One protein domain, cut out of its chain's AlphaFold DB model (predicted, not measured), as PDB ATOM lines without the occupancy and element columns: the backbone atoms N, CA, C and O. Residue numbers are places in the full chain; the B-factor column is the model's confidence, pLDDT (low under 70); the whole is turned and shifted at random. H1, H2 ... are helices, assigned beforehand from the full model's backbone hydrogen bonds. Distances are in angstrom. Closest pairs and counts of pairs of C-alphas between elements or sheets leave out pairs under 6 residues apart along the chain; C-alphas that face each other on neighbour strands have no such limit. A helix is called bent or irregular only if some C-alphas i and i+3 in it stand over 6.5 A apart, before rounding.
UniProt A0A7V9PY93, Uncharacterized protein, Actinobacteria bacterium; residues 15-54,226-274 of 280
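AT A GLANCE: This is residues 15 to 54 and 226 to 274 of the 280 residues of an uncharacterized protein of Actinobacteria bacterium (UniProt A0A7V9PY93). One long helix, H2, is crossed by the short helix H4, with H1 packed on H4 near the beginning of H2 and H6 near H2 on the other side of H4. Residues 242 to 256 of the long link before H6 stick out as a bare loop. The printed part has 89 residues, with six named helices, H1 to H6 in order, and no named strand: all helix. It is only just compact, close to loose, with a radius of gyration of the C-alphas of 14.4 A and spans of 41 by 35 by 20 A.

HOW THE PARTS SIT: H1, residues 15 to 21, only just touches H2, residues 28 to 48, with 3 pairs of C-alphas within 8 A, the closest those of Ala 17 and Leu 34, 6.9 A apart; they are about perpendicular, at 89 degrees. H2 touches H4, residues 226 to 233, with its residues 33 to 41 alone; the closest C-alphas, of Ala 37 and Val 228, are 5.5 A apart, at a steep tilt of 41 degrees, opposite ways. H1 touches H4, with C-alphas 21 and 229 closest at 5.2 A. H3, residues 50 to 53, is close to H2 but not clearly touching, with C-alphas 46 and 53 closest at 5.6 A. H5, residues 235 to 239, stands likewise to H4, with C-alphas 231 and 238 closest at 6.6 A. H6, residues 264 to 273, and H2 are near each other. Every O i to N i+4 pair is within hydrogen-bond range in H1, H4 and H5, against 14 of 17 in H2 and 4 of 6 in H6; H3 is too short for one.

IN THESE COORDINATES: H1 begins at C-alpha 15 (-7.241, 2.512, 30.787). H2 is 29.3 A long, with a kink of 37 degrees near residue 35. H2 and H6 are irregular: C-alphas 29 and 32 are 8.2 A apart, and, only just, C-alphas 269 and 272 are 6.6 A apart. H6, 14.5 A long, ends at C-alpha 273 (11.763, 17.796, 28.345).

THE WHOLE: The C-alphas of Asp 26 and Gly 255, 41.5 A apart, are the farthest. Residues 55 to 225 are not printed; C-alphas 54 and 226 are 22.5 A apart across the cut. The link from H5 to H6 is long. Residues 50 to 54 and 236 to 260 have pLDDT under 70.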
ATOM      1  N   ASP A  15      -6.585   2.298  29.493       95.75
ATOM      2  CA  ASP A  15      -7.241   2.512  30.787       95.75
ATOM      3  C   ASP A  15      -6.954   3.922  31.338       95.75
ATOM      4  O   ASP A  15      -7.868   4.625  31.777       95.75
ATOM      5  N   GLU A  16      -5.698   4.385  31.255       95.81
ATOM      6  CA  GLU A  16      -5.321   5.761  31.617       95.81
ATOM      7  C   GLU A  16      -6.039   6.794  30.732       95.81
ATOM      8  O   GLU A  16      -6.560   7.791  31.244       95.81
ATOM      9  N   ALA A  17      -6.109   6.546  29.419       95.75
ATOM     10  CA  ALA A  17      -6.793   7.423  28.473       95.75
ATOM     11  C   ALA A  17      -8.306   7.505  28.742       95.75
ATOM     12  O   ALA A  17      -8.843   8.611  28.830       95.75
ATOM     13  N   ARG A  18      -8.994   6.377  28.957       96.19
ATOM     14  CA  ARG A  18     -10.426   6.336  29.312       96.19
ATOM     15  C   ARG A  18     -10.711   7.096  30.603       96.19
ATOM     16  O   ARG A  18     -11.579   7.977  30.632       96.19
ATOM     17  N   ARG A  19      -9.929   6.810  31.654       95.12
ATOM     18  CA  ARG A  19     -10.055   7.471  32.961       95.12
ATOM     19  C   ARG A  19      -9.916   8.987  32.834       95.12
ATOM     20  O   ARG A  19     -10.643   9.721  33.497       95.12
ATOM     21  N   TYR A  20      -9.021   9.467  31.971       95.31
ATOM     22  CA  TYR A  20      -8.806  10.899  31.773       95.31
ATOM     23  C   TYR A  20      -9.862  11.557  30.866       95.31
ATOM     24  O   TYR A  20     -10.471  12.561  31.243       95.31
ATOM     25  N   VAL A  21     -10.086  11.000  29.672       93.75
ATOM     26  CA  VAL A  21     -10.885  11.616  28.598       93.75
ATOM     27  C   VAL A  21     -12.382  11.499  28.880       93.75
ATOM     28  O   VAL A  21     -13.109  12.499  28.814       93.75
ATOM     29  N   PHE A  22     -12.840  10.293  29.230       93.56
ATOM     30  CA  PHE A  22     -14.258   9.975  29.447       93.56
ATOM     31  C   PHE A  22     -14.666  10.002  30.917       93.56
ATOM     32  O   PHE A  22     -15.859  10.013  31.212       93.56
ATOM     33  N   ARG A  23     -13.697  10.073  31.842       93.88
ATOM     34  CA  ARG A  23     -13.932  10.001  33.297       93.88
ATOM     35  C   ARG A  23     -14.602   8.692  33.729       93.88
ATOM     36  O   ARG A  23     -15.247   8.649  34.772       93.88
ATOM     37  N   ASN A  24     -14.444   7.643  32.924       90.75
ATOM     38  CA  ASN A  24     -14.941   6.299  33.181       90.75
ATOM     39  C   ASN A  24     -13.973   5.294  32.547       90.75
ATOM     40  O   ASN A  24     -13.805   5.300  31.333       90.75
ATOM     41  N   GLU A  25     -13.322   4.466  33.362       90.00
ATOM     42  CA  GLU A  25     -12.336   3.477  32.901       90.00
ATOM     43  C   GLU A  25     -12.962   2.214  32.292       90.00
ATOM     44  O   GLU A  25     -12.295   1.513  31.530       90.00
ATOM     45  N   ASP A  26     -14.251   1.981  32.554       93.12
ATOM     46  CA  ASP A  26     -14.998   0.821  32.058       93.12
ATOM     47  C   ASP A  26     -15.689   1.087  30.708       93.12
ATOM     48  O   ASP A  26     -16.265   0.179  30.103       93.12
ATOM     49  N   ASP A  27     -15.654   2.330  30.208       91.12
ATOM     50  CA  ASP A  27     -16.257   2.685  28.921       91.12
ATOM     51  C   ASP A  27     -15.359   2.284  27.742       91.12
ATOM     52  O   ASP A  27     -14.613   3.090  27.184       91.12
ATOM     53  N   ILE A  28     -15.469   1.016  27.349       94.44
ATOM     54  CA  ILE A  28     -14.753   0.439  26.204       94.44
ATOM     55  C   ILE A  28     -15.392   0.774  24.847       94.44
ATOM     56  O   ILE A  28     -14.883   0.366  23.802       94.44
ATOM     57  N   SER A  29     -16.525   1.490  24.821       94.50
ATOM     58  CA  SER A  29     -17.305   1.698  23.588       94.50
ATOM     59  C   SER A  29     -16.583   2.552  22.539       94.50
ATOM     60  O   SER A  29     -16.992   2.585  21.378       94.50
ATOM     61  N   ARG A  30     -15.501   3.236  22.936       93.62
ATOM     62  CA  ARG A  30     -14.717   4.155  22.100       93.62
ATOM     63  C   ARG A  30     -13.217   3.845  22.107       93.62
ATOM     64  O   ARG A  30     -12.417   4.728  21.799       93.62
ATOM     65  N   ASP A  31     -12.838   2.611  22.436       95.31
ATOM     66  CA  ASP A  31     -11.431   2.199  22.516       95.31
ATOM     67  C   ASP A  31     -10.683   2.348  21.192       95.31
ATOM     68  O   ASP A  31      -9.530   2.765  21.199       95.31
ATOM     69  N   GLU A  32     -11.341   2.082  20.059       94.88
ATOM     70  CA  GLU A  32     -10.748   2.280  18.729       94.88
ATOM     71  C   GLU A  32     -10.334   3.747  18.524       94.88
ATOM     72  O   GLU A  32      -9.190   4.030  18.180       94.88
ATOM     73  N   LEU A  33     -11.217   4.693  18.862       93.44
ATOM     74  CA  LEU A  33     -10.930   6.124  18.751       93.44
ATOM     75  C   LEU A  33      -9.818   6.579  19.711       93.44
ATOM     76  O   LEU A  33      -8.995   7.419  19.345       93.44
ATOM     77  N   LEU A  34      -9.800   6.062  20.945       95.00
ATOM     78  CA  LEU A  34      -8.736   6.374  21.902       95.00
ATOM     79  C   LEU A  34      -7.392   5.822  21.440       95.00
ATOM     80  O   LEU A  34      -6.392   6.529  21.534       95.00
ATOM     81  N   ALA A  35      -7.360   4.590  20.936       95.44
ATOM     82  CA  ALA A  35      -6.136   3.990  20.438       95.44
ATOM     83  C   ALA A  35      -5.581   4.746  19.240       95.44
ATOM     84  O   ALA A  35      -4.388   5.027  19.232       95.44
ATOM     85  N   ASP A  36      -6.424   5.142  18.289       92.31
ATOM     86  CA  ASP A  36      -6.000   5.965  17.155       92.31
ATOM     87  C   ASP A  36      -5.397   7.291  17.637       92.31
ATOM     88  O   ASP A  36      -4.298   7.666  17.225       92.31
ATOM     89  N   ALA A  37      -6.054   7.969  18.584       92.50
ATOM     90  CA  ALA A  37      -5.539   9.211  19.153       92.50
ATOM     91  C   ALA A  37      -4.211   9.010  19.906       92.50
ATOM     92  O   ALA A  37      -3.278   9.786  19.713       92.50
ATOM     93  N   VAL A  38      -4.086   7.963  20.730       94.31
ATOM     94  CA  VAL A  38      -2.839   7.626  21.443       94.31
ATOM     95  C   VAL A  38      -1.726   7.270  20.458       94.31
ATOM     96  O   VAL A  38      -0.590   7.714  20.644       94.31
ATOM     97  N   ASN A  39      -2.045   6.520  19.404       92.81
ATOM     98  CA  ASN A  39      -1.100   6.086  18.381       92.81
ATOM     99  C   ASN A  39      -0.612   7.236  17.492       92.81
ATOM    100  O   ASN A  39       0.474   7.129  16.932       92.81
ATOM    101  N   VAL A  40      -1.369   8.331  17.390       89.19
ATOM    102  CA  VAL A  40      -0.948   9.569  16.712       89.19
ATOM    103  C   VAL A  40      -0.164  10.479  17.659       89.19
ATOM    104  O   VAL A  40       0.922  10.949  17.325       89.19
ATOM    105  N   VAL A  41      -0.694  10.720  18.860       91.25
ATOM    106  CA  VAL A  41      -0.116  11.668  19.824       91.25
ATOM    107  C   VAL A  41       1.211  11.175  20.370       91.25
ATOM    108  O   VAL A  41       2.139  11.970  20.504       91.25
ATOM    109  N   SER A  42       1.303   9.889  20.714       91.50
ATOM    110  CA  SER A  42       2.493   9.379  21.390       91.50
ATOM    111  C   SER A  42       3.730   9.547  20.511       91.50
ATOM    112  O   SER A  42       4.626  10.260  20.956       91.50
ATOM    113  N   PRO A  43       3.779   9.039  19.260       85.31
ATOM    114  CA  PRO A  43       4.926   9.259  18.378       85.31
ATOM    115  C   PRO A  43       5.231  10.740  18.161       85.31
ATOM    116  O   PRO A  43       6.380  11.133  18.255       85.31
ATOM    117  N   ALA A  44       4.219  11.599  18.002       86.00
ATOM    118  CA  ALA A  44       4.456  13.031  17.830       86.00
ATOM    119  C   ALA A  44       5.076  13.703  19.073       86.00
ATOM    120  O   ALA A  44       5.824  14.672  18.944       86.00
ATOM    121  N   ILE A  45       4.787  13.212  20.285       86.75
ATOM    122  CA  ILE A  45       5.487  13.632  21.508       86.75
ATOM    123  C   ILE A  45       6.897  13.036  21.554       86.75
ATOM    124  O   ILE A  45       7.820  13.770  21.904       86.75
ATOM    125  N   TRP A  46       7.078  11.762  21.178       82.06
ATOM    126  CA  TRP A  46       8.410  11.162  21.025       82.06
ATOM    127  C   TRP A  46       9.269  11.999  20.071       82.06
ATOM    128  O   TRP A  46      10.383  12.339  20.448       82.06
ATOM    129  N   ASP A  47       8.732  12.423  18.926       79.38
ATOM    130  CA  ASP A  47       9.397  13.251  17.909       79.38
ATOM    131  C   ASP A  47       9.573  14.711  18.365       79.38
ATOM    132  O   ASP A  47      10.598  15.359  18.157       79.38
ATOM    133  N   TYR A  48       8.600  15.284  19.071       80.94
ATOM    134  CA  TYR A  48       8.792  16.612  19.663       80.94
ATOM    135  C   TYR A  48       9.948  16.615  20.668       80.94
ATOM    136  O   TYR A  48      10.708  17.586  20.793       80.94
ATOM    137  N   CYS A  49      10.085  15.499  21.371       75.94
ATOM    138  CA  CYS A  49      11.158  15.242  22.291       75.94
ATOM    139  C   CYS A  49      12.295  14.416  21.645       75.94
ATOM    140  O   CYS A  49      13.138  13.952  22.398       75.94
ATOM    141  N   GLU A  50      12.394  14.254  20.308       61.34
ATOM    142  CA  GLU A  50      13.204  13.207  19.617       61.34
ATOM    143  C   GLU A  50      14.695  13.245  19.952       61.34
ATOM    144  O   GLU A  50      15.394  12.234  19.886       61.34
ATOM    145  N   ARG A  51      15.205  14.408  20.377       52.12
ATOM    146  CA  ARG A  51      16.567  14.501  20.924       52.12
ATOM    147  C   ARG A  51      16.778  13.613  22.156       52.12
ATOM    148  O   ARG A  51      17.904  13.196  22.393       52.12
ATOM    149  N   GLU A  52      15.711  13.320  22.883       52.34
ATOM    150  CA  GLU A  52      15.667  12.725  24.220       52.34
ATOM    151  C   GLU A  52      15.037  11.325  24.244       52.34
ATOM    152  O   GLU A  52      15.242  10.554  25.180       52.34
ATOM    153  N   PHE A  53      14.304  10.985  23.185       46.59
ATOM    154  CA  PHE A  53      13.453   9.802  23.088       46.59
ATOM    155  C   PHE A  53      13.874   8.855  21.957       46.59
ATOM    156  O   PHE A  53      13.182   7.889  21.692       46.59
ATOM    157  N   LYS A  54      14.987   9.063  21.247       46.44
ATOM    158  CA  LYS A  54      15.361   8.099  20.198       46.44
ATOM    159  C   LYS A  54      15.491   6.687  20.787       46.44
ATOM    160  O   LYS A  54      16.293   6.474  21.696       46.44
ATOM    161  N   GLN A 226      -3.665  15.149  27.687       93.06
ATOM    162  CA  GLN A 226      -4.247  16.440  27.303       93.06
ATOM    163  C   GLN A 226      -4.391  16.593  25.791       93.06
ATOM    164  O   GLN A 226      -5.381  17.159  25.327       93.06
ATOM    165  N   TRP A 227      -3.418  16.102  25.024       93.00
ATOM    166  CA  TRP A 227      -3.501  16.144  23.571       93.00
ATOM    167  C   TRP A 227      -4.529  15.133  23.044       93.00
ATOM    168  O   TRP A 227      -5.382  15.509  22.242       93.00
ATOM    169  N   VAL A 228      -4.532  13.901  23.566       93.56
ATOM    170  CA  VAL A 228      -5.549  12.882  23.249       93.56
ATOM    171  C   VAL A 228      -6.958  13.408  23.545       93.56
ATOM    172  O   VAL A 228      -7.837  13.318  22.693       93.56
ATOM    173  N   ASP A 229      -7.171  14.031  24.708       93.25
ATOM    174  CA  ASP A 229      -8.461  14.628  25.076       93.25
ATOM    175  C   ASP A 229      -8.915  15.696  24.073       93.25
ATOM    176  O   ASP A 229     -10.082  15.734  23.675       93.25
ATOM    177  N   ASN A 230      -7.979  16.537  23.623       88.38
ATOM    178  CA  ASN A 230      -8.257  17.572  22.634       88.38
ATOM    179  C   ASN A 230      -8.689  16.969  21.288       88.38
ATOM    180  O   ASN A 230      -9.716  17.388  20.750       88.38
ATOM    181  N   LEU A 231      -7.972  15.951  20.798       87.81
ATOM    182  CA  LEU A 231      -8.306  15.246  19.554       87.81
ATOM    183  C   LEU A 231      -9.685  14.585  19.613       87.81
ATOM    184  O   LEU A 231     -10.482  14.716  18.686       87.81
ATOM    185  N   VAL A 232      -9.984  13.899  20.719       90.44
ATOM    186  CA  VAL A 232     -11.219  13.118  20.875       90.44
ATOM    187  C   VAL A 232     -12.446  14.016  21.044       90.44
ATOM    188  O   VAL A 232     -13.522  13.686  20.534       90.44
ATOM    189  N   LYS A 233     -12.315  15.138  21.763       88.62
ATOM    190  CA  LYS A 233     -13.434  16.063  22.022       88.62
ATOM    191  C   LYS A 233     -13.631  17.098  20.918       88.62
ATOM    192  O   LYS A 233     -14.765  17.519  20.706       88.62
ATOM    193  N   ASN A 234     -12.571  17.490  20.209       85.06
ATOM    194  CA  ASN A 234     -12.615  18.542  19.190       85.06
ATOM    195  C   ASN A 234     -12.013  18.089  17.844       85.06
ATOM    196  O   ASN A 234     -11.122  18.767  17.322       85.06
ATOM    197  N   PRO A 235     -12.521  17.011  17.216       75.12
ATOM    198  CA  PRO A 235     -11.949  16.494  15.967       75.12
ATOM    199  C   PRO A 235     -11.972  17.541  14.843       75.12
ATOM    200  O   PRO A 235     -11.047  17.627  14.038       75.12
ATOM    201  N   GLY A 236     -12.994  18.406  14.835       66.06
ATOM    202  CA  GLY A 236     -13.124  19.499  13.874       66.06
ATOM    203  C   GLY A 236     -12.034  20.565  13.992       66.06
ATOM    204  O   GLY A 236     -11.625  21.084  12.966       66.06
ATOM    205  N   SER A 237     -11.526  20.851  15.199       56.78
ATOM    206  CA  SER A 237     -10.430  21.817  15.406       56.78
ATOM    207  C   SER A 237      -9.074  21.278  14.950       56.78
ATOM    208  O   SER A 237      -8.161  22.062  14.706       56.78
ATOM    209  N   PHE A 238      -8.934  19.954  14.866       53.47
ATOM    210  CA  PHE A 238      -7.737  19.299  14.346       53.47
ATOM    211  C   PHE A 238      -7.782  19.214  12.817       53.47
ATOM    212  O   PHE A 238      -6.818  19.571  12.146       53.47
ATOM    213  N   ALA A 239      -8.943  18.857  12.256       49.38
ATOM    214  CA  ALA A 239      -9.169  18.887  10.811       49.38
ATOM    215  C   ALA A 239      -9.102  20.316  10.223       49.38
ATOM    216  O   ALA A 239      -8.709  20.492   9.071       49.38
ATOM    217  N   SER A 240      -9.454  21.346  11.005       45.47
ATOM    218  CA  SER A 240      -9.499  22.752  10.573       45.47
ATOM    219  C   SER A 240      -8.204  23.551  10.773       45.47
ATOM    220  O   SER A 240      -8.195  24.759  10.529       45.47
ATOM    221  N   ALA A 241      -7.079  22.903  11.105       45.44
ATOM    222  CA  ALA A 241      -5.762  23.506  10.854       45.44
ATOM    223  C   ALA A 241      -5.525  23.767   9.344       45.44
ATOM    224  O   ALA A 241      -4.665  24.563   8.973       45.44
ATOM    225  N   SER A 242      -6.355  23.180   8.472       42.22
ATOM    226  CA  SER A 242      -6.676  23.721   7.151       42.22
ATOM    227  C   SER A 242      -7.594  24.948   7.293       42.22
ATOM    228  O   SER A 242      -8.819  24.836   7.376       42.22
ATOM    229  N   MET A 243      -7.014  26.150   7.329       34.22
ATOM    230  CA  MET A 243      -7.794  27.383   7.200       34.22
ATOM    231  C   MET A 243      -8.096  27.681   5.724       34.22
ATOM    232  O   MET A 243      -7.194  27.761   4.895       34.22
ATOM    233  N   ALA A 244      -9.371  27.944   5.424       37.34
ATOM    234  CA  ALA A 244      -9.817  28.701   4.248       37.34
ATOM    235  C   ALA A 244      -9.349  28.180   2.868       37.34
ATOM    236  O   ALA A 244      -8.925  28.958   2.015       37.34
ATOM    237  N   GLY A 245      -9.457  26.873   2.618       41.31
ATOM    238  CA  GLY A 245      -9.223  26.301   1.283       41.31
ATOM    239  C   GLY A 245      -7.759  26.026   0.935       41.31
ATOM    240  O   GLY A 245      -7.482  25.551  -0.164       41.31
ATOM    241  N   TYR A 246      -6.829  26.247   1.868       37.28
ATOM    242  CA  TYR A 246      -5.501  25.644   1.795       37.28
ATOM    243  C   TYR A 246      -5.553  24.241   2.406       37.28
ATOM    244  O   TYR A 246      -5.639  24.065   3.625       37.28
ATOM    245  N   THR A 247      -5.523  23.230   1.544       41.97
ATOM    246  CA  THR A 247      -5.207  21.858   1.941       41.97
ATOM    247  C   THR A 247      -3.737  21.840   2.338       41.97
ATOM    248  O   THR A 247      -2.876  22.083   1.494       41.97
ATOM    249  N   VAL A 248      -3.439  21.587   3.612       40.25
ATOM    250  CA  VAL A 248      -2.069  21.272   4.031       40.25
ATOM    251  C   VAL A 248      -1.731  19.937   3.372       40.25
ATOM    252  O   VAL A 248      -2.242  18.891   3.767       40.25
ATOM    253  N   THR A 249      -0.977  19.971   2.277       42.44
ATOM    254  CA  THR A 249      -0.363  18.766   1.723       42.44
ATOM    255  C   THR A 249       0.788  18.351   2.643       42.44
ATOM    256  O   THR A 249       1.370  19.220   3.294       42.44
ATOM    257  N   PRO A 250       1.167  17.063   2.688       42.28
ATOM    258  CA  PRO A 250       2.319  16.601   3.474       42.28
ATOM    259  C   PRO A 250       3.607  17.413   3.230       42.28
ATOM    260  O   PRO A 250       4.444  17.545   4.117       42.28
ATOM    261  N   ASP A 251       3.733  18.040   2.056       35.81
ATOM    262  CA  ASP A 251       4.856  18.915   1.711       35.81
ATOM    263  C   ASP A 251       4.816  20.288   2.415       35.81
ATOM    264  O   ASP A 251       5.871  20.843   2.717       35.81
ATOM    265  N   ALA A 252       3.634  20.823   2.746       38.72
ATOM    266  CA  ALA A 252       3.485  22.045   3.549       38.72
ATOM    267  C   ALA A 252       3.756  21.806   5.050       38.72
ATOM    268  O   ALA A 252       4.070  22.748   5.774       38.72
ATOM    269  N   ASP A 253       3.703  20.544   5.486       42.56
ATOM    270  CA  ASP A 253       4.061  20.079   6.834       42.56
ATOM    271  C   ASP A 253       5.579  19.900   7.033       42.56
ATOM    272  O   ASP A 253       6.076  19.872   8.157       42.56
ATOM    273  N   SER A 254       6.355  19.832   5.947       37.66
ATOM    274  CA  SER A 254       7.804  19.578   5.999       37.66
ATOM    275  C   SER A 254       8.660  20.811   6.351       37.66
ATOM    276  O   SER A 254       9.885  20.721   6.462       37.66
ATOM    277  N   GLY A 255       8.032  21.976   6.548       35.28
ATOM    278  CA  GLY A 255       8.692  23.280   6.507       35.28
ATOM    279  C   GLY A 255       8.591  24.140   7.767       35.28
ATOM    280  O   GLY A 255       8.257  25.307   7.626       35.28
ATOM    281  N   ALA A 256       8.853  23.606   8.970       40.28
ATOM    282  CA  ALA A 256       9.502  24.309  10.103       40.28
ATOM    283  C   ALA A 256       9.340  23.536  11.427       40.28
ATOM    284  O   ALA A 256       8.407  23.788  12.175       40.28
ATOM    285  N   PHE A 257      10.301  22.662  11.752       49.53
ATOM    286  CA  PHE A 257      10.772  22.298  13.109       49.53
ATOM    287  C   PHE A 257       9.784  21.895  14.231       49.53
ATOM    288  O   PHE A 257      10.234  21.661  15.358       49.53
ATOM    289  N   PHE A 258       8.480  21.798  13.982       56.00
ATOM    290  CA  PHE A 258       7.475  21.504  14.998       56.00
ATOM    291  C   PHE A 258       6.435  20.522  14.445       56.00
ATOM    292  O   PHE A 258       5.961  20.740  13.333       56.00
ATOM    293  N   PRO A 259       6.031  19.494  15.213       58.47
ATOM    294  CA  PRO A 259       4.908  18.649  14.835       58.47
ATOM    295  C   PRO A 259       3.648  19.515  14.788       58.47
ATOM    296  O   PRO A 259       3.214  20.080  15.802       58.47
ATOM    297  N   SER A 260       3.109  19.688  13.587       61.50
ATOM    298  CA  SER A 260       1.889  20.440  13.331       61.50
ATOM    299  C   SER A 260       0.738  19.858  14.160       61.50
ATOM    300  O   SER A 260       0.545  18.651  14.265       61.50
ATOM    301  N   GLY A 261       0.002  20.728  14.854       74.06
ATOM    302  CA  GLY A 261      -1.168  20.325  15.643       74.06
ATOM    303  C   GLY A 261      -0.940  20.030  17.131       74.06
ATOM    304  O   GLY A 261      -1.923  19.774  17.827       74.06
ATOM    305  N   MET A 262       0.287  20.123  17.669       83.38
ATOM    306  CA  MET A 262       0.495  20.045  19.126       83.38
ATOM    307  C   MET A 262      -0.070  21.296  19.835       83.38
ATOM    308  O   MET A 262       0.396  22.411  19.572       83.38
ATOM    309  N   PRO A 263      -1.018  21.159  20.789       84.12
ATOM    310  CA  PRO A 263      -1.549  22.299  21.529       84.12
ATOM    311  C   PRO A 263      -0.454  23.045  22.298       84.12
ATOM    312  O   PRO A 263       0.406  22.436  22.936       84.12
ATOM    313  N   THR A 264      -0.518  24.378  22.335       81.44
ATOM    314  CA  THR A 264       0.504  25.206  23.005       81.44
ATOM    315  C   THR A 264       0.675  24.852  24.488       81.44
ATOM    316  O   THR A 264       1.788  24.869  25.003       81.44
ATOM    317  N   ALA A 265      -0.405  24.478  25.179       79.62
ATOM    318  CA  ALA A 265      -0.342  24.051  26.578       79.62
ATOM    319  C   ALA A 265       0.424  22.728  26.768       79.62
ATOM    320  O   ALA A 265       1.192  22.599  27.721       79.62
ATOM    321  N   VAL A 266       0.247  21.771  25.850       84.94
ATOM    322  CA  VAL A 266       0.999  20.503  25.815       84.94
ATOM    323  C   VAL A 266       2.472  20.812  25.572       84.94
ATOM    324  O   VAL A 266       3.336  20.351  26.314       84.94
ATOM    325  N   ARG A 267       2.746  21.705  24.618       85.19
ATOM    326  CA  ARG A 267       4.093  22.170  24.295       85.19
ATOM    327  C   ARG A 267       4.823  22.751  25.507       85.19
ATOM    328  O   ARG A 267       5.908  22.285  25.823       85.19
ATOM    329  N   TYR A 268       4.221  23.703  26.223       82.50
ATOM    330  CA  TYR A 268       4.848  24.312  27.406       82.50
ATOM    331  C   TYR A 268       5.161  23.296  28.512       82.50
ATOM    332  O   TYR A 268       6.151  23.443  29.222       82.50
ATOM    333  N   ARG A 269       4.357  22.234  28.657       83.38
ATOM    334  CA  ARG A 269       4.670  21.145  29.598       83.38
ATOM    335  C   ARG A 269       5.873  20.330  29.140       83.38
ATOM    336  O   ARG A 269       6.702  19.944  29.964       83.38
ATOM    337  N   LEU A 270       5.964  20.093  27.836       83.88
ATOM    338  CA  LEU A 270       7.059  19.362  27.215       83.88
ATOM    339  C   LEU A 270       8.340  20.201  27.078       83.88
ATOM    340  O   LEU A 270       9.393  19.623  26.852       83.88
ATOM    341  N   GLU A 271       8.307  21.527  27.268       80.94
ATOM    342  CA  GLU A 271       9.504  22.378  27.150       80.94
ATOM    343  C   GLU A 271      10.614  21.991  28.130       80.94
ATOM    344  O   GLU A 271      11.778  21.989  27.750       80.94
ATOM    345  N   SER A 272      10.272  21.585  29.356       70.50
ATOM    346  CA  SER A 272      11.263  21.068  30.319       70.50
ATOM    347  C   SER A 272      11.934  19.760  29.874       70.50
ATOM    348  O   SER A 272      13.027  19.438  30.333       70.50
ATOM    349  N   TRP A 273      11.296  19.042  28.949       74.75
ATOM    350  CA  TRP A 273      11.763  17.796  28.345       74.75
ATOM    351  C   TRP A 273      12.354  18.014  26.947       74.75
ATOM    352  O   TRP A 273      12.839  17.074  26.331       74.75
ATOM    353  N   ARG A 274      12.316  19.246  26.428       71.44
ATOM    354  CA  ARG A 274      12.909  19.625  25.148       71.44
ATOM    355  C   ARG A 274      14.254  20.276  25.426       71.44
ATOM    356  O   ARG A 274      14.321  21.269  26.144       71.44
TER     357      ARG A 274